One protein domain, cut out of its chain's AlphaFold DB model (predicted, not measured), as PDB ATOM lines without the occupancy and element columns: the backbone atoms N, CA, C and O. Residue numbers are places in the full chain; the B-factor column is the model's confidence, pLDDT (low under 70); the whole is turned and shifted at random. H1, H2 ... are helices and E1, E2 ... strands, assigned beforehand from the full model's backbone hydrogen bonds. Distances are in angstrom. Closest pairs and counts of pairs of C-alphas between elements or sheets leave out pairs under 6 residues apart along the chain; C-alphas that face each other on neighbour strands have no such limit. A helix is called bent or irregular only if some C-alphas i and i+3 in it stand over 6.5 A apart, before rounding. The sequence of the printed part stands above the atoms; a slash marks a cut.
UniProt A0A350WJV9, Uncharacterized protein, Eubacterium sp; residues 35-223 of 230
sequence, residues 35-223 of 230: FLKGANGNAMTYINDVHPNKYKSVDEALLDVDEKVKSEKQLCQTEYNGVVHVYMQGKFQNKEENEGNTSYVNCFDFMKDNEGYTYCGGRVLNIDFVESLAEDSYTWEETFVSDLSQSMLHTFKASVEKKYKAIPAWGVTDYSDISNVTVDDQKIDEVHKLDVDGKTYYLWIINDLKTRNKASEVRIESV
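This is residues 35 to 223 of the 230 residues of an uncharacterized protein of Eubacterium sp (UniProt A0A350WJV9). A twisted sheet of five strands and a smaller sheet of three stand partly face to face as a sandwich. H3 and H4 cover part of one face of the large sheet, H3 also lying over E6 of the small one; H1 is over the other face, and the short pair E7 and E10 lies near Glu 141 of H3. The printed part has 189 residues with four named helices and ten named strands, in the order E1 H1 H2 E2 E3 E4 E5 H3 H4 E6 E7 E8 E9 E10. The sheets, E1 E5 E4 E3 E2, E6 E9 E8 and E7 E10, are antiparallel, and the class is mixed, helices and strands. The whole is compact, with a radius of gyration of the C-alphas of 16.4 A and spans of 50 by 44 by 26 A.

In the largest sheet, edge strand E1, residues 41 to 46, is the antiparallel neighbour of E5, residues 116 to 126, with N 43 and O 124 within hydrogen-bond range at 2.9 A. E5 bends by 53 degrees at residue 120. E2, residues 73 to 80, E3, residues 83 to 91, E4, residues 103 to 113, and E5 form a meander, each strand the antiparallel neighbour of the one before, in three hairpins; within range are N 78 and O 85 at 3.0 A, N 86 and O 108 at 2.9 A, and N 107 and O 123 at 2.8 A. H1, residues 58 to 65, is on this sheet at a height over the sheet of 9.2 A, over E4 and across the strands, at 67 degrees to E4 on the local plane. H2, residues 67 to 71, only grazes the sheet with residues 68 to 71. H1 and H2 only just touch, with 3 pairs of C-alphas within 8 A, only at the corner by their link; the closest C-alphas, of Leu 63 and Val 69, are 6.5 A apart. H3, residues 140 to 152, and H4, residues 154 to 164, are on the opposite face from H1, giving three layers, helices on both faces of a sheet. H4, at a height of 10.0 A, lies over E5 and E4 and runs along the strands, at 24 degrees to E4 on the local plane. H3 and H4 are close but not clearly touching, with closest C-alphas Ser 151 and Lys 157 at 7.0 A and a steep tilt of 66 degrees, the same way. The second sheet is E6, residues 169 to 173, E9, residues 199 to 206, and E8, residues 190 to 196; N 171 and O 204 are 3.2 A apart, and in the hairpin E8 and E9 N 192 and O 203 are 2.8 A apart. H3 runs along E6 at a height of 6.0 A over this sheet, with closest C-alphas Asp 147 and Gly 171 at 5.1 A. The two sheets make a sandwich, two sheets face to face, their facing parts 9.5 A centre to centre and their strands at 21 degrees. E7, residues 181 to 183, and E10, residues 220 to 222, have N 182 and O 221 at 3.0 A. Every O i to N i+4 pair is within range in H1, but 7 of 9 in H3, 5 of 7 in H4 and 0 of 1 in H2, where 2 of 2 O i to N i+3 pairs are.

E1 begins at C-alpha 41 (334.951, 363.277, 244.854), and E10 ends at C-alpha 222 (322.086, 367.226, 264.398). From first to last C-alpha, E4 is 32.7 A long, E5 30.1 A, E3 25.6 A, E9 23.3 A, E2 21.6 A and H3 18.4 A. H4 is only just irregular, C-alphas 159 and 162 being 6.6 A apart.

The C-alphas farthest apart, of Asn 114 and Glu 135, are 52.1 A apart. The printed part has no cut. The links E1 to H1, E3 to E4, E5 to H3 and E9 to E10 are long. Mean pLDDT of the printed part is 86.8, with residues 47 to 50, 93 to 101, 130 to 136 and 223 under 70.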
ATOM      1  N   PHE A  35     331.903 376.029 244.755       72.62
ATOM      2  CA  PHE A  35     332.704 374.813 244.822       72.62
ATOM      3  C   PHE A  35     333.180 374.598 246.258       72.62
ATOM      4  O   PHE A  35     334.213 375.126 246.677       72.62
ATOM      5  N   LEU A  36     332.385 373.852 247.017       86.94
ATOM      6  CA  LEU A  36     332.725 373.424 248.368       86.94
ATOM      7  C   LEU A  36     333.529 372.124 248.303       86.94
ATOM      8  O   LEU A  36     333.348 371.321 247.388       86.94
ATOM      9  N   LYS A  37     334.458 371.955 249.244       86.12
ATOM     10  CA  LYS A  37     335.326 370.778 249.324       86.12
ATOM     11  C   LYS A  37     334.935 369.913 250.512       86.12
ATOM     12  O   LYS A  37     334.548 370.430 251.555       86.12
ATOM     13  N   GLY A  38     335.088 368.609 250.336       88.00
ATOM     14  CA  GLY A  38     334.844 367.586 251.339       88.00
ATOM     15  C   GLY A  38     335.668 366.342 251.031       88.00
ATOM     16  O   GLY A  38     336.422 366.321 250.056       88.00
ATOM     17  N   ALA A  39     335.501 365.290 251.831       88.88
ATOM     18  CA  ALA A  39     336.257 364.047 251.659       88.88
ATOM     19  C   ALA A  39     335.884 363.259 250.386       88.88
ATOM     20  O   ALA A  39     336.620 362.364 249.978       88.88
ATOM     21  N   ASN A  40     334.752 363.570 249.749       89.69
ATOM     22  CA  ASN A  40     334.250 362.833 248.592       89.69
ATOM     23  C   ASN A  40     334.511 363.562 247.268       89.69
ATOM     24  O   ASN A  40     334.375 364.782 247.162       89.69
ATOM     25  N   GLY A  41     334.803 362.786 246.223       87.31
ATOM     26  CA  GLY A  41     334.951 363.277 244.854       87.31
ATOM     27  C   GLY A  41     333.678 363.039 244.051       87.31
ATOM     28  O   GLY A  41     333.220 361.907 243.958       87.31
ATOM     29  N   ASN A  42     333.108 364.075 243.440       87.69
ATOM     30  CA  ASN A  42     331.844 363.967 242.710       87.69
ATOM     31  C   ASN A  42     332.035 364.178 241.200       87.69
ATOM     32  O   ASN A  42     332.736 365.091 240.767       87.69
ATOM     33  N   ALA A  43     331.358 363.360 240.395       85.50
ATOM     34  CA  ALA A  43     331.253 363.507 238.947       85.50
ATOM     35  C   ALA A  43     329.811 363.244 238.504       85.50
ATOM     36  O   ALA A  43     329.160 362.330 239.000       85.50
ATOM     37  N   MET A  44     329.298 364.022 237.553       86.25
ATOM     38  CA  MET A  44     327.925 363.876 237.061       86.25
ATOM     39  C   MET A  44     327.864 363.833 235.538       86.25
ATOM     40  O   MET A  44     328.621 364.521 234.852       86.25
ATOM     41  N   THR A  45     326.930 363.046 235.015       83.19
ATOM     42  CA  THR A  45     326.684 362.875 233.583       83.19
ATOM     43  C   THR A  45     325.186 362.949 233.322       83.19
ATOM     44  O   THR A  45     324.494 361.940 233.259       83.19
ATOM     45  N   TYR A  46     324.665 364.164 233.160       80.62
ATOM     46  CA  TYR A  46     323.260 364.379 232.814       80.62
ATOM     47  C   TYR A  46     323.090 364.654 231.325       80.62
ATOM     48  O   TYR A  46     323.767 365.505 230.745       80.62
ATOM     49  N   ILE A  47     322.161 363.931 230.703       68.81
ATOM     50  CA  ILE A  47     321.842 364.096 229.289       68.81
ATOM     51  C   ILE A  47     320.723 365.134 229.201       68.81
ATOM     52  O   ILE A  47     319.644 364.953 229.767       68.81
ATOM     53  N   ASN A  48     320.959 366.249 228.505       60.88
ATOM     54  CA  ASN A  48     319.921 367.268 228.311       60.88
ATOM     55  C   ASN A  48     318.816 366.782 227.357       60.88
ATOM     56  O   ASN A  48     317.649 367.135 227.542       60.88
ATOM     57  N   ASP A  49     319.162 365.893 226.430       59.53
ATOM     58  CA  ASP A  49     318.253 365.278 225.464       59.53
ATOM     59  C   ASP A  49     317.540 364.028 226.012       59.53
ATOM     60  O   ASP A  49     317.788 363.573 227.133       59.53
ATOM     61  N   VAL A  50     316.589 363.505 225.238       60.47
ATOM     62  CA  VAL A  50     315.902 362.240 225.530       60.47
ATOM     63  C   VAL A  50     316.814 361.103 225.078       60.47
ATOM     64  O   VAL A  50     317.174 361.044 223.902       60.47
ATOM     65  N   HIS A  51     317.196 360.210 225.995       70.38
ATOM     66  CA  HIS A  51     317.930 359.006 225.619       70.38
ATOM     67  C   HIS A  51     317.089 358.199 224.612       70.38
ATOM     68  O   HIS A  51     315.890 358.028 224.835       70.38
ATOM     69  N   PRO A  52     317.669 357.731 223.491       72.44
ATOM     70  CA  PRO A  52     316.888 357.185 222.376       72.44
ATOM     71  C   PRO A  52     316.147 355.894 222.736       72.44
ATOM     72  O   PRO A  52     315.118 355.581 222.139       72.44
ATOM     73  N   ASN A  53     316.667 355.152 223.712       85.38
ATOM     74  CA  ASN A  53     316.127 353.862 224.112       85.38
ATOM     75  C   ASN A  53     315.059 354.017 225.200       85.38
ATOM     76  O   ASN A  53     315.260 354.715 226.198       85.38
ATOM     77  N   LYS A  54     313.946 353.301 225.013       91.25
ATOM     78  CA  LYS A  54     312.960 353.018 226.057       91.25
ATOM     79  C   LYS A  54     313.082 351.565 226.490       91.25
ATOM     80  O   LYS A  54     313.057 350.670 225.647       91.25
ATOM     81  N   TYR A  55     313.167 351.352 227.794       93.88
ATOM     82  CA  TYR A  55     313.351 350.039 228.407       93.88
ATOM     83  C   TYR A  55     312.080 349.600 229.123       93.88
ATOM     84  O   TYR A  55     311.342 350.426 229.664       93.88
ATOM     85  N   LYS A  56     311.819 348.294 229.173       94.50
ATOM     86  CA  LYS A  56     310.627 347.756 229.851       94.50
ATOM     87  C   LYS A  56     310.814 347.649 231.359       94.50
ATOM     88  O   LYS A  56     309.832 347.560 232.093       94.50
ATOM     89  N   SER A  57     312.064 347.634 231.814       94.75
ATOM     90  CA  SER A  57     312.436 347.551 233.223       94.75
ATOM     91  C   SER A  57     313.707 348.347 233.504       94.75
ATOM     92  O   SER A  57     314.499 348.610 232.601       94.75
ATOM     93  N   VAL A  58     313.896 348.703 234.772       93.94
ATOM     94  CA  VAL A  58     315.109 349.368 235.263       93.94
ATOM     95  C   VAL A  58     316.330 348.455 235.121       93.94
ATOM     96  O   VAL A  58     317.369 348.916 234.669       93.94
ATOM     97  N   ASP A  59     316.189 347.157 235.401       92.81
ATOM     98  CA  ASP A  59     317.279 346.178 235.273       92.81
ATOM     99  C   ASP A  59     317.803 346.077 233.834       92.81
ATOM    100  O   ASP A  59     319.010 346.058 233.602       92.81
ATOM    101  N   GLU A  60     316.894 346.050 232.853       92.88
ATOM    102  CA  GLU A  60     317.247 346.079 231.428       92.88
ATOM    103  C   GLU A  60     318.007 347.363 231.075       92.88
ATOM    104  O   GLU A  60     319.030 347.305 230.394       92.88
ATOM    105  N   ALA A  61     317.530 348.507 231.572       91.75
ATOM    106  CA  ALA A  61     318.145 349.803 231.322       91.75
ATOM    107  C   ALA A  61     319.553 349.901 231.926       91.75
ATOM    108  O   ALA A  61     320.484 350.329 231.252       91.75
ATOM    109  N   LEU A  62     319.726 349.474 233.180       92.69
ATOM    110  CA  LEU A  62     321.011 349.490 233.879       92.69
ATOM    111  C   LEU A  62     322.076 348.674 233.144       92.69
ATOM    112  O   LEU A  62     323.198 349.143 232.971       92.69
ATOM    113  N   LEU A  63     321.720 347.469 232.691       92.06
ATOM    114  CA  LEU A  63     322.645 346.573 231.994       92.06
ATOM    115  C   LEU A  63     323.075 347.094 230.616       92.06
ATOM    116  O   LEU A  63     324.167 346.747 230.171       92.06
ATOM    117  N   ASP A  64     322.224 347.880 229.949       90.75
ATOM    118  CA  ASP A  64     322.535 348.531 228.668       90.75
ATOM    119  C   ASP A  64     323.395 349.790 228.860       90.75
ATOM    120  O   ASP A  64     324.299 350.053 228.069       90.75
ATOM    121  N   VAL A  65     323.135 350.559 229.925       87.12
ATOM    122  CA  VAL A  65     323.821 351.829 230.207       87.12
ATOM    123  C   VAL A  65     325.244 351.619 230.725       87.12
ATOM    124  O   VAL A  65     326.155 352.324 230.289       87.12
ATOM    125  N   ASP A  66     325.453 350.680 231.651       87.25
ATOM    126  CA  ASP A  66     326.782 350.388 232.188       87.25
ATOM    127  C   ASP A  66     326.934 348.902 232.542       87.25
ATOM    128  O   ASP A  66     326.383 348.394 233.521       87.25
ATOM    129  N   GLU A  67     327.753 348.183 231.770       85.38
ATOM    130  CA  GLU A  67     328.010 346.762 232.014       85.38
ATOM    131  C   GLU A  67     328.648 346.485 233.387       85.38
ATOM    132  O   GLU A  67     328.537 345.360 233.889       85.38
ATOM    133  N   LYS A  68     329.296 347.484 234.010       85.62
ATOM    134  CA  LYS A  68     329.921 347.351 235.335       85.62
ATOM    135  C   LYS A  68     328.910 347.067 236.433       85.62
ATOM    136  O   LYS A  68     329.287 346.409 237.403       85.62
ATOM    137  N   VAL A  69     327.640 347.446 236.248       88.38
ATOM    138  CA  VAL A  69     326.529 347.157 237.175       88.38
ATOM    139  C   VAL A  69     326.485 345.673 237.556       88.38
ATOM    140  O   VAL A  69     326.179 345.336 238.694       88.38
ATOM    141  N   LYS A  70     326.884 344.763 236.652       88.19
ATOM    142  CA  LYS A  70     326.959 343.310 236.917       88.19
ATOM    143  C   LYS A  70     327.902 342.939 238.071       88.19
ATOM    144  O   LYS A  70     327.772 341.859 238.639       88.19
ATOM    145  N   SER A  71     328.879 343.793 238.365       88.06
ATOM    146  CA  SER A  71     329.873 343.621 239.431       88.06
ATOM    147  C   SER A  71     329.627 344.514 240.650       88.06
ATOM    148  O   SER A  71     330.313 344.369 241.662       88.06
ATOM    149  N   GLU A  72     328.657 345.421 240.563       92.38
ATOM    150  CA  GLU A  72     328.319 346.375 241.613       92.38
ATOM    151  C   GLU A  72     327.205 345.830 242.510       92.38
ATOM    152  O   GLU A  72     326.357 345.034 242.105       92.38
ATOM    153  N   LYS A  73     327.190 346.281 243.762       94.38
ATOM    154  CA  LYS A  73     326.145 345.938 244.723       94.38
ATOM    155  C   LYS A  73     325.084 347.028 244.724       94.38
ATOM    156  O   LYS A  73     325.378 348.159 245.093       94.38
ATOM    157  N   GLN A  74     323.839 346.684 244.420       96.00
ATOM    158  CA  GLN A  74     322.731 347.618 244.603       96.00
ATOM    159  C   GLN A  74     322.528 347.915 246.095       96.00
ATOM    160  O   GLN A  74     322.345 347.005 246.906       96.00
ATOM    161  N   LEU A  75     322.599 349.195 246.454       96.88
ATOM    162  CA  LEU A  75     322.356 349.693 247.805       96.88
ATOM    163  C   LEU A  75     320.862 349.888 248.039       96.88
ATOM    164  O   LEU A  75     320.317 349.367 249.009       96.88
ATOM    165  N   CYS A  76     320.210 350.624 247.142       97.38
ATOM    166  CA  CYS A  76     318.779 350.892 247.199       97.38
ATOM    167  C   CYS A  76     318.246 351.362 245.838       97.38
ATOM    168  O   CYS A  76     319.008 351.637 244.907       97.38
ATOM    169  N   GLN A  77     316.921 351.434 245.738       97.25
ATOM    170  CA  GLN A  77     316.210 352.066 244.637       97.25
ATOM    171  C   GLN A  77     315.073 352.902 245.215       97.25
ATOM    172  O   GLN A  77     314.264 352.380 245.984       97.25
ATOM    173  N   THR A  78     314.993 354.166 244.814       95.31
ATOM    174  CA  THR A  78     313.937 355.090 245.240       95.31
ATOM    175  C   THR A  78     313.147 355.556 244.021       95.31
ATOM    176  O   THR A  78     313.663 355.575 242.903       95.31
ATOM    177  N   GLU A  79     311.864 355.872 244.202       94.94
ATOM    178  CA  GLU A  79     311.024 356.450 243.147       94.94
ATOM    179  C   GLU A  79     310.331 357.699 243.690       94.94
ATOM    180  O   GLU A  79     309.555 357.621 244.643       94.94
ATOM    181  N   TYR A  80     310.584 358.851 243.068       93.25
ATOM    182  CA  TYR A  80     309.955 360.117 243.432       93.25
ATOM    183  C   TYR A  80     309.585 360.911 242.180       93.25
ATOM    184  O   TYR A  80     310.371 361.033 241.247       93.25
ATOM    185  N   ASN A  81     308.357 361.437 242.129       92.00
ATOM    186  CA  ASN A  81     307.833 362.199 240.987       92.00
ATOM    187  C   ASN A  81     308.003 361.521 239.607       92.00
ATOM    188  O   ASN A  81     308.140 362.196 238.588       92.00
ATOM    189  N   GLY A  82     307.945 360.185 239.559       90.94
ATOM    190  CA  GLY A  82     308.123 359.419 238.319       90.94
ATOM    191  C   GLY A  82     309.579 359.309 237.860       90.94
ATOM    192  O   GLY A  82     309.825 358.928 236.718       90.94
ATOM    193  N   VAL A  83     310.534 359.625 238.731       92.62
ATOM    194  CA  VAL A  83     311.965 359.381 238.542       92.62
ATOM    195  C   VAL A  83     312.368 358.229 239.442       92.62
ATOM    196  O   VAL A  83     312.052 358.239 240.630       92.62
ATOM    197  N   VAL A  84     313.043 357.234 238.880       95.81
ATOM    198  CA  VAL A  84     313.654 356.137 239.621       95.81
ATOM    199  C   VAL A  84     315.144 356.407 239.754       95.81
ATOM    200  O   VAL A  84     315.821 356.580 238.745       95.81
ATOM    201  N   HIS A  85     315.640 356.398 240.986       96.19
ATOM    202  CA  HIS A  85     317.057 356.506 241.313       96.19
ATOM    203  C   HIS A  85     317.563 355.138 241.759       96.19
ATOM    204  O   HIS A  85     316.996 354.540 242.677       96.19
ATOM    205  N   VAL A  86     318.612 354.625 241.119       97.75
ATOM    206  CA  VAL A  86     319.242 353.354 241.498       97.75
ATOM    207  C   VAL A  86     320.649 353.617 241.995       97.75
ATOM    208  O   VAL A  86     321.502 354.062 241.231       97.75
ATOM    209  N   TYR A  87     320.890 353.293 243.262       97.81
ATOM    210  CA  TYR A  87     322.173 353.499 243.915       97.81
ATOM    211  C   TYR A  87     322.961 352.197 243.946       97.81
ATOM    212  O   TYR A  87     322.531 351.210 244.546       97.81
ATOM    213  N   MET A  88     324.134 352.211 243.330       96.56
ATOM    214  CA  MET A  88     325.029 351.073 243.185       96.56
ATOM    215  C   MET A  88     326.363 351.376 243.864       96.56
ATOM    216  O   MET A  88     326.918 352.458 243.705       96.56
ATOM    217  N   GLN A  89     326.891 350.421 244.619       95.44
ATOM    218  CA  GLN A  89     328.217 350.483 245.217       95.44
ATOM    219  C   GLN A  89     329.204 349.673 244.377       95.44
ATOM    220  O   GLN A  89     328.993 348.478 244.148       95.44
ATOM    221  N   GLY A  90     330.313 350.298 243.994       92.06
ATOM    222  CA  GLY A  90     331.387 349.657 243.243       92.06
ATOM    223  C   GLY A  90     332.776 350.002 243.767       92.06
ATOM    224  O   GLY A  90     332.942 350.742 244.740       92.06
ATOM    225  N   LYS A  91     333.787 349.425 243.114       88.62
ATOM    226  CA  LYS A  91     335.204 349.706 243.360       88.62
ATOM    227  C   LYS A  91     335.939 349.854 242.037       88.62
ATOM    228  O   LYS A  91     335.834 348.980 241.176       88.62
ATOM    229  N   PHE A  92     336.711 350.924 241.884       77.44
ATOM    230  CA  PHE A  92     337.615 351.049 240.745       77.44
ATOM    231  C   PHE A  92     338.786 350.086 240.930       77.44
ATOM    232  O   PHE A  92     339.506 350.154 241.921       77.44
ATOM    233  N   GLN A  93     338.970 349.180 239.971       65.75
ATOM    234  CA  GLN A  93     340.170 348.353 239.888       65.75
ATOM    235  C   GLN A  93     341.198 349.091 239.035       65.75
ATOM    236  O   GLN A  93     341.083 349.103 237.806       65.75
ATOM    237  N   ASN A  94     342.191 349.711 239.669       57.72
ATOM    238  CA  ASN A  94     343.315 350.279 238.939       57.72
ATOM    239  C   ASN A  94     344.273 349.139 238.564       57.72
ATOM    240  O   ASN A  94     344.766 348.419 239.429       57.72
ATOM    241  N   LYS A  95     344.482 348.904 237.263       53.00
ATOM    242  CA  LYS A  95     345.305 347.778 236.780       53.00
ATOM    243  C   LYS A  95     346.810 348.052 236.825       53.00
ATOM    244  O   LYS A  95     347.574 347.105 236.664       53.00
ATOM    245  N   GLU A  96     347.230 349.305 237.009       53.50
ATOM    246  CA  GLU A  96     348.628 349.709 236.812       53.50
ATOM    247  C   GLU A  96     349.388 350.092 238.092       53.50
ATOM    248  O   GLU A  96     350.612 350.010 238.084       53.50
ATOM    249  N   GLU A  97     348.730 350.396 239.215       44.94
ATOM    250  CA  GLU A  97     349.430 350.792 240.447       44.94
ATOM    251  C   GLU A  97     348.804 350.150 241.691       44.94
ATOM    252  O   GLU A  97     347.589 350.018 241.797       44.94
ATOM    253  N   ASN A  98     349.650 349.759 242.651       42.19
ATOM    254  CA  ASN A  98     349.270 349.270 243.987       42.19
ATOM    255  C   ASN A  98     348.671 350.388 244.878       42.19
ATOM    256  O   ASN A  98     348.862 350.378 246.095       42.19
ATOM    257  N   GLU A  99     347.979 351.360 244.289       46.12
ATOM    258  CA  GLU A  99     347.223 352.390 244.996       46.12
ATOM    259  C   GLU A  99     345.756 351.958 245.093       46.12
ATOM    260  O   GLU A  99     345.196 351.368 244.170       46.12
ATOM    261  N   GLY A 100     345.176 352.150 246.279       52.16
ATOM    262  CA  GLY A 100     343.974 351.465 246.752       52.16
ATOM    263  C   GLY A 100     342.774 351.497 245.801       52.16
ATOM    264  O   GLY A 100     342.543 352.451 245.065       52.16
ATOM    265  N   ASN A 101     341.960 350.442 245.868       65.06
ATOM    266  CA  ASN A 101     340.674 350.390 245.181       65.06
ATOM    267  C   ASN A 101     339.765 351.512 245.716       65.06
ATOM    268  O   ASN A 101     339.200 351.374 246.801       65.06
ATOM    269  N   THR A 102     339.593 352.606 244.973       79.31
ATOM    270  CA  THR A 102     338.637 353.659 245.343       79.31
ATOM    271  C   THR A 102     337.222 353.091 245.311       79.31
ATOM    272  O   THR A 102     336.754 352.616 244.269       79.31
ATOM    273  N   SER A 103     336.537 353.131 246.454       89.88
ATOM    274  CA  SER A 103     335.122 352.771 246.543       89.88
ATOM    275  C   SER A 103     334.255 353.946 246.112       89.88
ATOM    276  O   SER A 103     334.580 355.099 246.390       89.88
ATOM    277  N   TYR A 104     333.143 353.664 245.444       92.88
ATOM    278  CA  TYR A 104     332.226 354.698 244.978       92.88
ATOM    279  C   TYR A 104     330.768 354.283 245.136       92.88
ATOM    280  O   TYR A 104     330.442 353.094 245.212       92.88
ATOM    281  N   VAL A 105     329.893 355.287 245.144       96.25
ATOM    282  CA  VAL A 105     328.453 355.137 244.927       96.25
ATOM    283  C   VAL A 105     328.098 355.779 243.595       96.25
ATOM    284  O   VAL A 105     328.424 356.937 243.353       96.25
ATOM    285  N   ASN A 106     327.426 355.031 242.730       95.12
ATOM    286  CA  ASN A 106     326.861 355.518 241.482       95.12
ATOM    287  C   ASN A 106     325.336 355.580 241.608       95.12
ATOM    288  O   ASN A 106     324.723 354.630 242.085       95.12
ATOM    289  N   CYS A 107     324.731 356.686 241.195       96.06
ATOM    290  CA  CYS A 107     323.288 356.851 241.092       96.06
ATOM    291  C   CYS A 107     322.913 356.941 239.620       96.06
ATOM    292  O   CYS A 107     323.342 357.876 238.945       96.06
ATOM    293  N   PHE A 108     322.093 356.007 239.147       94.88
ATOM    294  CA  PHE A 108     321.501 356.043 237.813       94.88
ATOM    295  C   PHE A 108     320.058 356.532 237.903       94.88
ATOM    296  O   PHE A 108     319.257 355.965 238.649       94.88
ATOM    297  N   ASP A 109     319.721 357.545 237.109       93.81
ATOM    298  CA  ASP A 109     318.394 358.147 237.098       93.81
ATOM    299  C   ASP A 109     317.612 357.720 235.850       93.81
ATOM    300  O   ASP A 109     318.076 357.861 234.712       93.81
ATOM    301  N   PHE A 110     316.377 357.265 236.056       93.38
ATOM    302  CA  PHE A 110     315.467 356.851 234.993       93.38
ATOM    303  C   PHE A 110     314.125 357.563 235.121       93.38
ATOM    304  O   PHE A 110     313.462 357.481 236.150       93.38
ATOM    305  N   MET A 111     313.670 358.208 234.052       91.69
ATOM    306  CA  MET A 111     312.295 358.697 233.970       91.69
ATOM    307  C   MET A 111     311.365 357.536 233.645       91.69
ATOM    308  O   MET A 111     311.635 356.764 232.726       91.69
ATOM    309  N   LYS A 112     310.260 357.445 234.376       92.12
ATOM    310  CA  LYS A 112     309.205 356.454 234.191       92.12
ATOM    311  C   LYS A 112     307.990 357.109 233.549       92.12
ATOM    312  O   LYS A 112     307.456 358.095 234.056       92.12
ATOM    313  N   ASP A 113     307.527 356.528 232.452       88.88
ATOM    314  CA  ASP A 113     306.261 356.878 231.818       88.88
ATOM    315  C   ASP A 113     305.445 355.620 231.479       88.88
ATOM    316  O   ASP A 113     305.784 354.506 231.876       88.88
ATOM    317  N   ASN A 114     304.322 355.794 230.779       87.69
ATOM    318  CA  ASN A 114     303.431 354.683 230.430       87.69
ATOM    319  C   ASN A 114     304.066 353.665 229.467       87.69
ATOM    320  O   ASN A 114     303.535 352.567 229.310       87.69
ATOM    321  N   GLU A 115     305.153 354.029 228.790       86.19
ATOM    322  CA  GLU A 115     305.831 353.198 227.796       86.19
ATOM    323  C   GLU A 115     307.085 352.517 228.367       86.19
ATOM    324  O   GLU A 115     307.649 351.646 227.704       86.19
ATOM    325  N   GLY A 116     307.501 352.872 229.588       92.31
ATOM    326  CA  GLY A 116     308.602 352.230 230.300       92.31
ATOM    327  C   GLY A 116     309.545 353.229 230.963       92.31
ATOM    328  O   GLY A 116     309.110 354.202 231.579       92.31
ATOM    329  N   TYR A 117     310.842 352.954 230.849       93.88
ATOM    330  CA  TYR A 117     311.919 353.689 231.506       93.88
ATOM    331  C   TYR A 117     312.869 354.311 230.483       93.88
ATOM    332  O   TYR A 117     313.227 353.680 229.487       93.88
ATOM    333  N   THR A 118     313.322 355.534 230.748       92.25
ATOM    334  CA  THR A 118     314.313 356.244 229.929       92.25
ATOM    335  C   THR A 118     315.447 356.743 230.811       92.25
ATOM    336  O   THR A 118     315.218 357.508 231.748       92.25
ATOM    337  N   TYR A 119     316.676 356.332 230.495       91.25
ATOM    338  CA  TYR A 119     317.870 356.794 231.199       91.25
ATOM    339  C   TYR A 119     318.059 358.306 231.030       91.25
ATOM    340  O   TYR A 119     317.946 358.837 229.925       91.25
ATOM    341  N   CYS A 120     318.319 359.011 232.128       88.06
ATOM    342  CA  CYS A 120     318.447 360.471 232.146       88.06
ATOM    343  C   CYS A 120     319.863 360.952 232.451       88.06
ATOM    344  O   CYS A 120     320.202 362.105 232.166       88.06
ATOM    345  N   GLY A 121     320.687 360.067 232.995       89.75
ATOM    346  CA  GLY A 121     322.005 360.398 233.488       89.75
ATOM    347  C   GLY A 121     322.241 359.814 234.865       89.75
ATOM    348  O   GLY A 121     321.440 359.033 235.377       89.75
ATOM    349  N   GLY A 122     323.342 360.227 235.468       90.75
ATOM    350  CA  GLY A 122     323.686 359.784 236.799       90.75
ATOM    351  C   GLY A 122     324.750 360.636 237.457       90.75
ATOM    352  O   GLY A 122     325.314 361.562 236.862       90.75
ATOM    353  N   ARG A 123     325.032 360.297 238.710       92.62
ATOM    354  CA  ARG A 123     326.113 360.893 239.488       92.62
ATOM    355  C   ARG A 123     326.924 359.799 240.163       92.62
ATOM    356  O   ARG A 123     326.364 358.910 240.792       92.62
ATOM    357  N   VAL A 124     328.239 359.910 240.059       93.00
ATOM    358  CA  VAL A 124     329.209 359.064 240.748       93.00
ATOM    359  C   VAL A 124     329.854 359.880 241.857       93.00
ATOM    360  O   VAL A 124     330.279 361.013 241.636       93.00
ATOM    361  N   LEU A 125     329.934 359.285 243.039       93.19
ATOM    362  CA  LEU A 125     330.598 359.823 244.214       93.19
ATOM    363  C   LEU A 125     331.675 358.832 244.656       93.19
ATOM    364  O   LEU A 125     331.369 357.721 245.087       93.19
ATOM    365  N   ASN A 126     332.935 359.239 244.545       91.31
ATOM    366  CA  ASN A 126     334.096 358.530 245.066       91.31
ATOM    367  C   ASN A 126     334.225 358.827 246.557       91.31
ATOM    368  O   ASN A 126     334.324 359.990 246.951       91.31
ATOM    369  N   ILE A 127     334.211 357.777 247.368       89.25
ATOM    370  CA  ILE A 127     334.249 357.876 248.826       89.25
ATOM    371  C   ILE A 127     335.697 358.054 249.261       89.25
ATOM    372  O   ILE A 127     336.554 357.288 248.815       89.25
ATOM    373  N   ASP A 128     335.944 359.018 250.152       81.94
ATOM    374  CA  ASP A 128     337.280 359.278 250.714       81.94
ATOM    375  C   ASP A 128     338.329 359.508 249.604       81.94
ATOM    376  O   ASP A 128     339.458 359.017 249.638       81.94
ATOM    377  N   PHE A 129     337.917 360.231 248.557       71.38
ATOM    378  CA  PHE A 129     338.765 360.644 247.443       71.38
ATOM    379  C   PHE A 129     339.573 361.874 247.859       71.38
ATOM    380  O   PHE A 129     339.433 362.964 247.306       71.38
ATOM    381  N   VAL A 130     340.405 361.706 248.883       62.94
ATOM    382  CA  VAL A 130     341.406 362.702 249.243       62.94
ATOM    383  C   VAL A 130     342.439 362.696 248.118       62.94
ATOM    384  O   VAL A 130     343.306 361.822 248.068       62.94
ATOM    385  N   GLU A 131     342.336 363.645 247.177       52.22
ATOM    386  CA  GLU A 131     343.462 363.971 246.297       52.22
ATOM    387  C   GLU A 131     344.670 364.178 247.210       52.22
ATOM    388  O   GLU A 131     344.611 364.975 248.144       52.22
ATOM    389  N   SER A 132     345.722 363.395 246.987       45.59
ATOM    390  CA  SER A 132     346.863 363.128 247.871       45.59
ATOM    391  C   SER A 132     347.773 364.335 248.173       45.59
ATOM    392  O   SER A 132     348.989 364.197 248.280       45.59
ATOM    393  N   LEU A 133     347.216 365.540 248.320       46.25
ATOM    394  CA  LEU A 133     347.948 366.801 248.387       46.25
ATOM    395  C   LEU A 133     347.556 367.741 249.537       46.25
ATOM    396  O   LEU A 133     348.048 368.867 249.545       46.25
ATOM    397  N   ALA A 134     346.747 367.341 250.523       44.78
ATOM    398  CA  ALA A 134     346.465 368.223 251.661       44.78
ATOM    399  C   ALA A 134     346.505 367.510 253.016       44.78
ATOM    400  O   ALA A 134     345.909 366.457 253.207       44.78
ATOM    401  N   GLU A 135     347.183 368.153 253.962       48.91
ATOM    402  CA  GLU A 135     347.247 367.842 255.396       48.91
ATOM    403  C   GLU A 135     345.891 368.010 256.125       48.91
ATOM    404  O   GLU A 135     345.838 367.900 257.349       48.91
ATOM    405  N   ASP A 136     344.795 368.250 255.396       56.31
ATOM    406  CA  ASP A 136     343.496 368.647 255.938       56.31
ATOM    407  C   ASP A 136     342.495 367.479 255.908       56.31
ATOM    408  O   ASP A 136     341.999 367.072 254.855       56.31
ATOM    409  N   SER A 137     342.174 366.940 257.085       77.12
ATOM    410  CA  SER A 137     341.024 366.053 257.269       77.12
ATOM    411  C   SER A 137     339.735 366.875 257.245       77.12
ATOM    412  O   SER A 137     339.557 367.732 258.112       77.12
ATOM    413  N   TYR A 138     338.827 366.597 256.309       86.81
ATOM    414  CA  TYR A 138     337.495 367.207 256.315       86.81
ATOM    415  C   TYR A 138     336.627 366.628 257.433       86.81
ATOM    416  O   TYR A 138     336.643 365.427 257.703       86.81
ATOM    417  N   THR A 139     335.830 367.485 258.056       91.25
ATOM    418  CA  THR A 139     334.759 367.091 258.974       91.25
ATOM    419  C   THR A 139     333.599 366.424 258.224       91.25
ATOM    420  O   THR A 139     333.478 366.517 256.991       91.25
ATOM    421  N   TRP A 140     332.712 365.747 258.961       91.69
ATOM    422  CA  TRP A 140     331.505 365.179 258.359       91.69
ATOM    423  C   TRP A 140     330.569 366.290 257.867       91.69
ATOM    424  O   TRP A 140     329.931 366.114 256.833       91.69
ATOM    425  N   GLU A 141     330.535 367.437 258.554       94.06
ATOM    426  CA  GLU A 141     329.781 368.627 258.162       94.06
ATOM    427  C   GLU A 141     330.264 369.185 256.819       94.06
ATOM    428  O   GLU A 141     329.460 369.381 255.908       94.06
ATOM    429  N   GLU A 142     331.575 369.399 256.670       92.56
ATOM    430  CA  GLU A 142     332.172 369.884 255.418       92.56
ATOM    431  C   GLU A 142     331.901 368.914 254.269       92.56
ATOM    432  O   GLU A 142     331.491 369.324 253.182       92.56
ATOM    433  N   THR A 143     332.049 367.611 254.524       93.12
ATOM    434  CA  THR A 143     331.769 366.572 253.528       93.12
ATOM    435  C   THR A 143     330.292 366.532 253.144       93.12
ATOM    436  O   THR A 143     329.966 366.490 251.958       93.12
ATOM    437  N   PHE A 144     329.388 366.627 254.120       95.19
ATOM    438  CA  PHE A 144     327.947 366.657 253.892       95.19
ATOM    439  C   PHE A 144     327.532 367.862 253.043       95.19
ATOM    440  O   PHE A 144     326.817 367.707 252.053       95.19
ATOM    441  N   VAL A 145     327.995 369.062 253.401       94.56
ATOM    442  CA  VAL A 145     327.663 370.295 252.674       94.56
ATOM    443  C   VAL A 145     328.295 370.290 251.276       94.56
ATOM    444  O   VAL A 145     327.656 370.717 250.312       94.56
ATOM    445  N   SER A 146     329.507 369.747 251.132       93.38
ATOM    446  CA  SER A 146     330.158 369.535 249.836       93.38
ATOM    447  C   SER A 146     329.330 368.629 248.920       93.38
ATOM    448  O   SER A 146     329.039 369.005 247.784       93.38
ATOM    449  N   ASP A 147     328.874 367.477 249.408       95.12
ATOM    450  CA  ASP A 147     328.018 366.563 248.641       95.12
ATOM    451  C   ASP A 147     326.646 367.182 248.322       95.12
ATOM    452  O   ASP A 147     326.158 367.086 247.191       95.12
ATOM    453  N   LEU A 148     326.039 367.886 249.285       95.06
ATOM    454  CA  LEU A 148     324.784 368.621 249.099       95.06
ATOM    455  C   LEU A 148     324.909 369.673 247.989       95.06
ATOM    456  O   LEU A 148     324.008 369.801 247.153       95.06
ATOM    457  N   SER A 149     326.037 370.390 247.943       93.00
ATOM    458  CA  SER A 149     326.300 371.440 246.952       93.00
ATOM    459  C   SER A 149     326.242 370.926 245.512       93.00
ATOM    460  O   SER A 149     325.814 371.656 244.620       93.00
ATOM    461  N   GLN A 150     326.550 369.645 245.278       91.88
ATOM    462  CA  GLN A 150     326.493 369.035 243.945       91.88
ATOM    463  C   GLN A 150     325.074 369.018 243.376       91.88
ATOM    464  O   GLN A 150     324.882 369.225 242.180       91.88
ATOM    465  N   SER A 151     324.071 368.820 244.233       90.31
ATOM    466  CA  SER A 151     322.658 368.928 243.849       90.31
ATOM    467  C   SER A 151     322.176 370.375 243.753       90.31
ATOM    468  O   SER A 151     321.078 370.642 243.268       90.31
ATOM    469  N   MET A 152     322.991 371.329 244.206       89.06
ATOM    470  CA  MET A 152     322.698 372.750 244.102       89.06
ATOM    471  C   MET A 152     323.315 373.423 242.873       89.06
ATOM    472  O   MET A 152     322.885 374.529 242.534       89.06
ATOM    473  N   LEU A 153     324.265 372.761 242.204       86.50
ATOM    474  CA  LEU A 153     324.926 373.268 241.004       86.50
ATOM    475  C   LEU A 153     323.909 373.642 239.931       86.50
ATOM    476  O   LEU A 153     322.958 372.903 239.650       86.50
ATOM    477  N   HIS A 154     324.134 374.780 239.280       81.69
ATOM    478  CA  HIS A 154     323.237 375.271 238.246       81.69
ATOM    479  C   HIS A 154     323.079 374.272 237.092       81.69
ATOM    480  O   HIS A 154     321.971 374.080 236.596       81.69
ATOM    481  N   THR A 155     324.166 373.613 236.680       77.00
ATOM    482  CA  THR A 155     324.151 372.586 235.625       77.00
ATOM    483  C   THR A 155     323.239 371.420 235.981       77.00
ATOM    484  O   THR A 155     322.422 371.016 235.157       77.00
ATOM    485  N   PHE A 156     323.327 370.931 237.218       82.81
ATOM    486  CA  PHE A 156     322.456 369.883 237.724       82.81
ATOM    487  C   PHE A 156     321.003 370.351 237.748       82.81
ATOM    488  O   PHE A 156     320.164 369.751 237.079       82.81
ATOM    489  N   LYS A 157     320.715 371.473 238.426       83.19
ATOM    490  CA  LYS A 157     319.361 372.045 238.521       83.19
ATOM    491  C   LYS A 157     318.725 372.239 237.148       83.19
ATOM    492  O   LYS A 157     317.588 371.832 236.936       83.19
ATOM    493  N   ALA A 158     319.467 372.787 236.186       78.62
ATOM    494  CA  ALA A 158     318.978 372.998 234.827       78.62
ATOM    495  C   ALA A 158     318.592 371.686 234.120       78.62
ATOM    496  O   ALA A 158     317.597 371.658 233.389       78.62
ATOM    497  N   SER A 159     319.347 370.605 234.341       76.88
ATOM    498  CA  SER A 159     319.054 369.286 233.772       76.88
ATOM    499  C   SER A 159     317.910 368.566 234.497       76.88
ATOM    500  O   SER A 159     317.083 367.937 233.829       76.88
ATOM    501  N   VAL A 160     317.828 368.671 235.828       81.19
ATOM    502  CA  VAL A 160     316.890 367.880 236.642       81.19
ATOM    503  C   VAL A 160     315.584 368.598 236.965       81.19
ATOM    504  O   VAL A 160     314.531 367.987 236.829       81.19
ATOM    505  N   GLU A 161     315.572 369.892 237.303       76.06
ATOM    506  CA  GLU A 161     314.357 370.573 237.792       76.06
ATOM    507  C   GLU A 161     313.232 370.551 236.752       76.06
ATOM    508  O   GLU A 161     312.068 370.313 237.079       76.06
ATOM    509  N   LYS A 162     313.577 370.742 235.472       77.56
ATOM    510  CA  LYS A 162     312.600 370.712 234.376       77.56
ATOM    511  C   LYS A 162     312.013 369.314 234.158       77.56
ATOM    512  O   LYS A 162     310.842 369.206 233.790       77.56
ATOM    513  N   LYS A 163     312.821 368.265 234.332       81.44
ATOM    514  CA  LYS A 163     312.440 366.871 234.056       81.44
ATOM    515  C   LYS A 163     311.746 366.242 235.264       81.44
ATOM    516  O   LYS A 163     310.649 365.711 235.133       81.44
ATOM    517  N   TYR A 164     312.367 366.362 236.430       87.44
ATOM    518  CA  TYR A 164     312.016 365.653 237.659       87.44
ATOM    519  C   TYR A 164     311.004 366.432 238.503       87.44
ATOM    520  O   TYR A 164     310.300 365.850 239.326       87.44
ATOM    521  N   LYS A 165     310.915 367.762 238.311       88.38
ATOM    522  CA  LYS A 165     310.117 368.674 239.156       88.38
ATOM    523  C   LYS A 165     310.487 368.573 240.644       88.38
ATOM    524  O   LYS A 165     309.652 368.823 241.509       88.38
ATOM    525  N   ALA A 166     311.723 368.166 240.908       91.31
ATOM    526  CA  ALA A 166     312.319 367.924 242.211       91.31
ATOM    527  C   ALA A 166     313.837 368.093 242.084       91.31
ATOM    528  O   ALA A 166     314.387 367.948 240.987       91.31
ATOM    529  N   ILE A 167     314.498 368.385 243.201       92.62
ATOM    530  CA  ILE A 167     315.960 368.470 243.283       92.62
ATOM    531  C   ILE A 167     316.435 367.335 244.195       92.62
ATOM    532  O   ILE A 167     316.487 367.530 245.411       92.62
ATOM    533  N   PRO A 168     316.748 366.144 243.655       94.44
ATOM    534  CA  PRO A 168     317.255 365.064 244.482       94.44
ATOM    535  C   PRO A 168     318.660 365.411 244.981       94.44
ATOM    536  O   PRO A 168     319.524 365.864 244.220       94.44
ATOM    537  N   ALA A 169     318.891 365.201 246.270       95.50
ATOM    538  CA  ALA A 169     320.177 365.388 246.914       95.50
ATOM    539  C   ALA A 169     320.578 364.153 247.696       95.50
ATOM    540  O   ALA A 169     319.761 363.522 248.351       95.50
ATOM    541  N   TRP A 170     321.846 363.789 247.601       97.88
ATOM    542  CA  TRP A 170     322.392 362.645 248.309       97.88
ATOM    543  C   TRP A 170     323.893 362.819 248.513       97.88
ATOM    544  O   TRP A 170     324.511 363.682 247.888       97.88
ATOM    545  N   GLY A 171     324.479 361.989 249.358       97.56
ATOM    546  CA  GLY A 171     325.915 361.973 249.607       97.56
ATOM    547  C   GLY A 171     326.298 360.798 250.487       97.56
ATOM    548  O   GLY A 171     325.451 359.964 250.822       97.56
ATOM    549  N   VAL A 172     327.572 360.723 250.858       96.81
ATOM    550  CA  VAL A 172     328.089 359.638 251.698       96.81
ATOM    551  C   VAL A 172     328.871 360.214 252.867       96.81
ATOM    552  O   VAL A 172     329.717 361.083 252.701       96.81
ATOM    553  N   THR A 173     328.605 359.722 254.070       95.12
ATOM    554  CA  THR A 173     329.302 360.162 255.285       95.12
ATOM    555  C   THR A 173     329.593 358.982 256.199       95.12
ATOM    556  O   THR A 173     328.905 357.964 256.146       95.12
ATOM    557  N   ASP A 174     330.608 359.099 257.041       92.94
ATOM    558  CA  ASP A 174     330.894 358.176 258.139       92.94
ATOM    559  C   ASP A 174     330.148 358.549 259.440       92.94
ATOM    560  O   ASP A 174     330.168 357.781 260.406       92.94
ATOM    561  N   TYR A 175     329.420 359.675 259.466       94.94
ATOM    562  CA  TYR A 175     328.642 360.110 260.624       94.94
ATOM    563  C   TYR A 175     327.450 359.182 260.911       94.94
ATOM    564  O   TYR A 175     326.479 359.114 260.154       94.94
ATOM    565  N   SER A 176     327.494 358.478 262.045       93.75
ATOM    566  CA  SER A 176     326.502 357.452 262.405       93.75
ATOM    567  C   SER A 176     325.099 357.977 262.671       93.75
ATOM    568  O   SER A 176     324.124 357.255 262.462       93.75
ATOM    569  N   ASP A 177     324.985 359.226 263.114       95.12
ATOM    570  CA  ASP A 177     323.709 359.853 263.459       95.12
ATOM    571  C   ASP A 177     323.153 360.713 262.318       95.12
ATOM    572  O   ASP A 177     322.283 361.555 262.541       95.12
ATOM    573  N   ILE A 178     323.594 360.464 261.078       96.25
ATOM    574  CA  ILE A 178     323.151 361.196 259.885       96.25
ATOM    575  C   ILE A 178     321.626 361.205 259.721       96.25
ATOM    576  O   ILE A 178     321.060 362.200 259.295       96.25
ATOM    577  N   SER A 179     320.924 360.156 260.163       94.62
ATOM    578  CA  SER A 179     319.448 360.117 260.161       94.62
ATOM    579  C   SER A 179     318.768 361.212 261.007       94.62
ATOM    580  O   SER A 179     317.590 361.495 260.798       94.62
ATOM    581  N   ASN A 180     319.492 361.832 261.947       94.75
ATOM    582  CA  ASN A 180     319.007 362.931 262.787       94.75
ATOM    583  C   ASN A 180     319.436 364.312 262.268       94.75
ATOM    584  O   ASN A 180     319.157 365.314 262.931       94.75
ATOM    585  N   VAL A 181     320.145 364.374 261.138       95.50
ATOM    586  CA  VAL A 181     320.579 365.634 260.534       95.50
ATOM    587  C   VAL A 181     319.439 366.237 259.722       95.50
ATOM    588  O   VAL A 181     318.733 365.542 258.987       95.50
ATOM    589  N   THR A 182     319.268 367.548 259.850       96.56
ATOM    590  CA  THR A 182     318.348 368.333 259.024       96.56
ATOM    591  C   THR A 182     319.085 369.368 258.191       96.56
ATOM    592  O   THR A 182     320.085 369.909 258.648       96.56
ATOM    593  N   VAL A 183     318.543 369.690 257.019       96.25
ATOM    594  CA  VAL A 183     318.979 370.756 256.109       96.25
ATOM    595  C   VAL A 183     317.908 371.837 256.100       96.25
ATOM    596  O   VAL A 183     316.839 371.621 255.542       96.25
ATOM    597  N   ASP A 184     318.153 372.979 256.742       95.44
ATOM    598  CA  ASP A 184     317.146 374.037 256.923       95.44
ATOM    599  C   ASP A 184     315.792 373.479 257.415       95.44
ATOM    600  O   ASP A 184     314.744 373.680 256.800       95.44
ATOM    601  N   ASP A 185     315.840 372.713 258.511       94.44
ATOM    602  CA  ASP A 185     314.722 371.976 259.130       94.44
ATOM    603  C   ASP A 185     314.137 370.815 258.297       94.44
ATOM    604  O   ASP A 185     313.297 370.056 258.795       94.44
ATOM    605  N   GLN A 186     314.579 370.616 257.050       96.50
ATOM    606  CA  GLN A 186     314.193 369.461 256.241       96.50
ATOM    607  C   GLN A 186     314.941 368.213 256.706       96.50
ATOM    608  O   GLN A 186     316.166 368.202 256.786       96.50
ATOM    609  N   LYS A 187     314.208 367.132 256.971       96.44
ATOM    610  CA  LYS A 187     314.801 365.834 257.310       96.44
ATOM    611  C   LYS A 187     315.349 365.131 256.074       96.44
ATOM    612  O   LYS A 187     314.809 365.280 254.981       96.44
ATOM    613  N   ILE A 188     316.376 364.319 256.293       97.25
ATOM    614  CA  ILE A 188     316.807 363.299 255.338       97.25
ATOM    615  C   ILE A 188     315.693 362.253 255.203       97.25
ATOM    616  O   ILE A 188     315.124 361.818 256.207       97.25
ATOM    617  N   ASP A 189     315.372 361.882 253.966       97.56
ATOM    618  CA  ASP A 189     314.281 360.957 253.659       97.56
ATOM    619  C   ASP A 189     314.714 359.502 253.867       97.56
ATOM    620  O   ASP A 189     313.971 358.704 254.441       97.56
ATOM    621  N   GLU A 190     315.929 359.156 253.433       97.88
ATOM    622  CA  GLU A 190     316.453 357.794 253.527       97.88
ATOM    623  C   GLU A 190     317.931 357.759 253.918       97.88
ATOM    624  O   GLU A 190     318.722 358.621 253.533       97.88
ATOM    625  N   VAL A 191     318.306 356.722 254.672       97.88
ATOM    626  CA  VAL A 191     319.692 356.439 255.050       97.88
ATOM    627  C   VAL A 191     319.972 354.955 254.856       97.88
ATOM    628  O   VAL A 191     319.294 354.108 255.437       97.88
ATOM    629  N   HIS A 192     321.012 354.641 254.087       97.94
ATOM    630  CA  HIS A 192     321.413 353.275 253.763       97.94
ATOM    631  C   HIS A 192     322.859 353.030 254.179       97.94
ATOM    632  O   HIS A 192     323.769 353.767 253.804       97.94
ATOM    633  N   LYS A 193     323.086 351.974 254.960       96.56
ATOM    634  CA  LYS A 193     324.424 351.598 255.428       96.56
ATOM    635  C   LYS A 193     325.206 350.878 254.326       96.56
ATOM    636  O   LYS A 193     324.696 349.938 253.717       96.56
ATOM    637  N   LEU A 194     326.473 351.246 254.151       95.00
ATOM    638  CA  LEU A 194     327.417 350.575 253.257       95.00
ATOM    639  C   LEU A 194     328.761 350.316 253.953       95.00
ATOM    640  O   LEU A 194     329.145 351.027 254.880       95.00
ATOM    641  N   ASP A 195     329.442 349.250 253.533       91.81
ATOM    642  CA  ASP A 195     330.767 348.864 254.035       91.81
ATOM    643  C   ASP A 195     331.824 349.208 252.990       91.81
ATOM    644  O   ASP A 195     331.699 348.816 251.828       91.81
ATOM    645  N   VAL A 196     332.849 349.941 253.405       88.94
ATOM    646  CA  VAL A 196     333.980 350.352 252.575       88.94
ATOM    647  C   VAL A 196     335.246 349.926 253.301       88.94
ATOM    648  O   VAL A 196     335.685 350.573 254.248       88.94
ATOM    649  N   ASP A 197     335.795 348.787 252.882       85.50
ATOM    650  CA  ASP A 197     337.039 348.227 253.425       85.50
ATOM    651  C   ASP A 197     337.003 348.055 254.957       85.50
ATOM    652  O   ASP A 197     337.962 348.356 255.666       85.50
ATOM    653  N   GLY A 198     335.867 347.569 255.478       86.38
ATOM    654  CA  GLY A 198     335.649 347.346 256.910       86.38
ATOM    655  C   GLY A 198     335.275 348.599 257.709       86.38
ATOM    656  O   GLY A 198     335.030 348.501 258.913       86.38
ATOM    657  N   LYS A 199     335.206 349.773 257.067       90.38
ATOM    658  CA  LYS A 199     334.629 350.992 257.646       90.38
ATOM    659  C   LYS A 199     333.160 351.113 257.247       90.38
ATOM    660  O   LYS A 199     332.775 350.845 256.111       90.38
ATOM    661  N   THR A 200     332.330 351.539 258.193       93.88
ATOM    662  CA  THR A 200     330.913 351.813 257.933       93.88
ATOM    663  C   THR A 200     330.740 353.242 257.432       93.88
ATOM    664  O   THR A 200     331.157 354.173 258.111       93.88
ATOM    665  N   TYR A 201     330.047 353.385 256.307       95.94
ATOM    666  CA  TYR A 201     329.544 354.653 255.792       95.94
ATOM    667  C   TYR A 201     328.019 354.598 255.650       95.94
ATOM    668  O   TYR A 201     327.393 353.533 255.737       95.94
ATOM    669  N   TYR A 202     327.425 355.759 255.404       97.75
ATOM    670  CA  TYR A 202     325.994 355.969 255.264       97.75
ATOM    671  C   TYR A 202     325.721 356.810 254.019       97.75
ATOM    672  O   TYR A 202     326.167 357.953 253.920       97.75
ATOM    673  N   LEU A 203     324.973 356.237 253.080       98.50
ATOM    674  CA  LEU A 203     324.342 356.959 251.982       98.50
ATOM    675  C   LEU A 203     323.108 357.661 252.545       98.50
ATOM    676  O   LEU A 203     322.208 356.986 253.040       98.50
ATOM    677  N   TRP A 204     323.061 358.985 252.471       98.44
ATOM    678  CA  TRP A 204     321.886 359.779 252.835       98.44
ATOM    679  C   TRP A 204     321.206 360.311 251.575       98.44
ATOM    680  O   TRP A 204     321.890 360.649 250.612       98.44
ATOM    681  N   ILE A 205     319.873 360.371 251.569       98.44
ATOM    682  CA  ILE A 205     319.066 360.787 250.413       98.44
ATOM    683  C   ILE A 205     317.959 361.745 250.866       98.44
ATOM    684  O   ILE A 205     317.247 361.490 251.835       98.44
ATOM    685  N   ILE A 206     317.806 362.836 250.125       97.88
ATOM    686  CA  ILE A 206     316.692 363.779 250.142       97.88
ATOM    687  C   ILE A 206     316.091 363.748 248.734       97.88
ATOM    688  O   ILE A 206     316.747 364.120 247.763       97.88
ATOM    689  N   ASN A 207     314.842 363.317 248.605       95.62
ATOM    690  CA  ASN A 207     314.179 363.155 247.310       95.62
ATOM    691  C   ASN A 207     313.915 364.500 246.615       95.62
ATOM    692  O   ASN A 207     313.884 364.589 245.387       95.62
ATOM    693  N   ASP A 208     313.704 365.558 247.402       95.38
ATOM    694  CA  ASP A 208     313.312 366.869 246.896       95.38
ATOM    695  C   ASP A 208     313.762 367.984 247.845       95.38
ATOM    696  O   ASP A 208     313.061 368.357 248.789       95.38
ATOM    697  N   LEU A 209     314.968 368.488 247.609       95.19
ATOM    698  CA  LEU A 209     315.611 369.511 248.419       95.19
ATOM    699  C   LEU A 209     314.852 370.847 248.345       95.19
ATOM    700  O   LEU A 209     314.657 371.411 247.267       95.19
ATOM    701  N   LYS A 210     314.424 371.367 249.503       94.19
ATOM    702  CA  LYS A 210     313.528 372.537 249.606       94.19
ATOM    703  C   LYS A 210     314.211 373.854 249.926       94.19
ATOM    704  O   LYS A 210     313.577 374.904 249.780       94.19
ATOM    705  N   THR A 211     315.463 373.818 250.368       91.06
ATOM    706  CA  THR A 211     316.177 375.042 250.720       91.06
ATOM    707  C   THR A 211     316.344 375.973 249.517       91.06
ATOM    708  O   THR A 211     316.479 375.551 248.367       91.06
ATOM    709  N   ARG A 212     316.306 377.273 249.808       86.50
ATOM    710  CA  ARG A 212     316.619 378.353 248.865       86.50
ATOM    711  C   ARG A 212     317.972 378.999 249.154       86.50
ATOM    712  O   ARG A 212     318.374 379.876 248.396       86.50
ATOM    713  N   ASN A 213     318.618 378.597 250.245       87.75
ATOM    714  CA  ASN A 213     319.926 379.088 250.636       87.75
ATOM    715  C   ASN A 213     320.988 378.544 249.678       87.75
ATOM    716  O   ASN A 213     320.791 377.512 249.023       87.75
ATOM    717  N   LYS A 214     322.119 379.246 249.589       87.69
ATOM    718  CA  LYS A 214     323.319 378.680 248.966       87.69
ATOM    719  C   LYS A 214     323.839 377.530 249.822       87.69
ATOM    720  O   LYS A 214     323.547 377.476 251.014       87.69
ATOM    721  N   ALA A 215     324.614 376.623 249.231       87.81
ATOM    722  CA  ALA A 215     325.139 375.466 249.955       87.81
ATOM    723  C   ALA A 215     325.930 375.892 251.205       87.81
ATOM    724  O   ALA A 215     325.731 375.314 252.267       87.81
ATOM    725  N   SER A 216     326.738 376.955 251.104       86.75
ATOM    726  CA  SER A 216     327.504 377.526 252.222       86.75
ATOM    727  C   SER A 216     326.654 378.160 253.334       86.75
ATOM    728  O   SER A 216     327.146 378.374 254.440       86.75
ATOM    729  N   GLU A 217     325.387 378.464 253.053       89.81
ATOM    730  CA  GLU A 217     324.453 379.148 253.954       89.81
ATOM    731  C   GLU A 217     323.414 378.193 254.560       89.81
ATOM    732  O   GLU A 217     322.610 378.606 255.398       89.81
ATOM    733  N   VAL A 218     323.406 376.925 254.136       90.62
ATOM    734  CA  VAL A 218     322.502 375.912 254.679       90.62
ATOM    735  C   VAL A 218     322.796 375.693 256.155       90.62
ATOM    736  O   VAL A 218     323.926 375.409 256.556       90.62
ATOM    737  N   ARG A 219     321.744 375.729 256.971       92.06
ATOM    738  CA  ARG A 219     321.833 375.317 258.364       92.06
ATOM    739  C   ARG A 219     321.696 373.803 258.457       92.06
ATOM    740  O   ARG A 219     320.617 373.260 258.210       92.06
ATOM    741  N   ILE A 220     322.781 373.146 258.853       92.56
ATOM    742  CA  ILE A 220     322.762 371.743 259.262       92.56
ATOM    743  C   ILE A 220     322.696 371.636 260.783       92.56
ATOM    744  O   ILE A 220     323.477 372.256 261.500       92.56
ATOM    745  N   GLU A 221     321.745 370.857 261.283       89.75
ATOM    746  CA  GLU A 221     321.594 370.590 262.715       89.75
ATOM    747  C   GLU A 221     321.508 369.089 262.932       89.75
ATOM    748  O   GLU A 221     320.717 368.413 262.275       89.75
ATOM    749  N   SER A 222     322.303 368.565 263.864       81.81
ATOM    750  CA  SER A 222     322.086 367.226 264.398       81.81
ATOM    751  C   SER A 222     321.158 367.355 265.599       81.81
ATOM    752  O   SER A 222     321.501 368.002 266.590       81.81
ATOM    753  N   VAL A 223     319.953 366.788 265.503       66.50
ATOM    754  CA  VAL A 223     319.013 366.811 266.627       66.50
ATOM    755  C   VAL A 223     319.513 365.842 267.692       66.50
ATOM    756  O   VAL A 223     319.232 364.644 267.662       66.50
TER     757      VAL A 223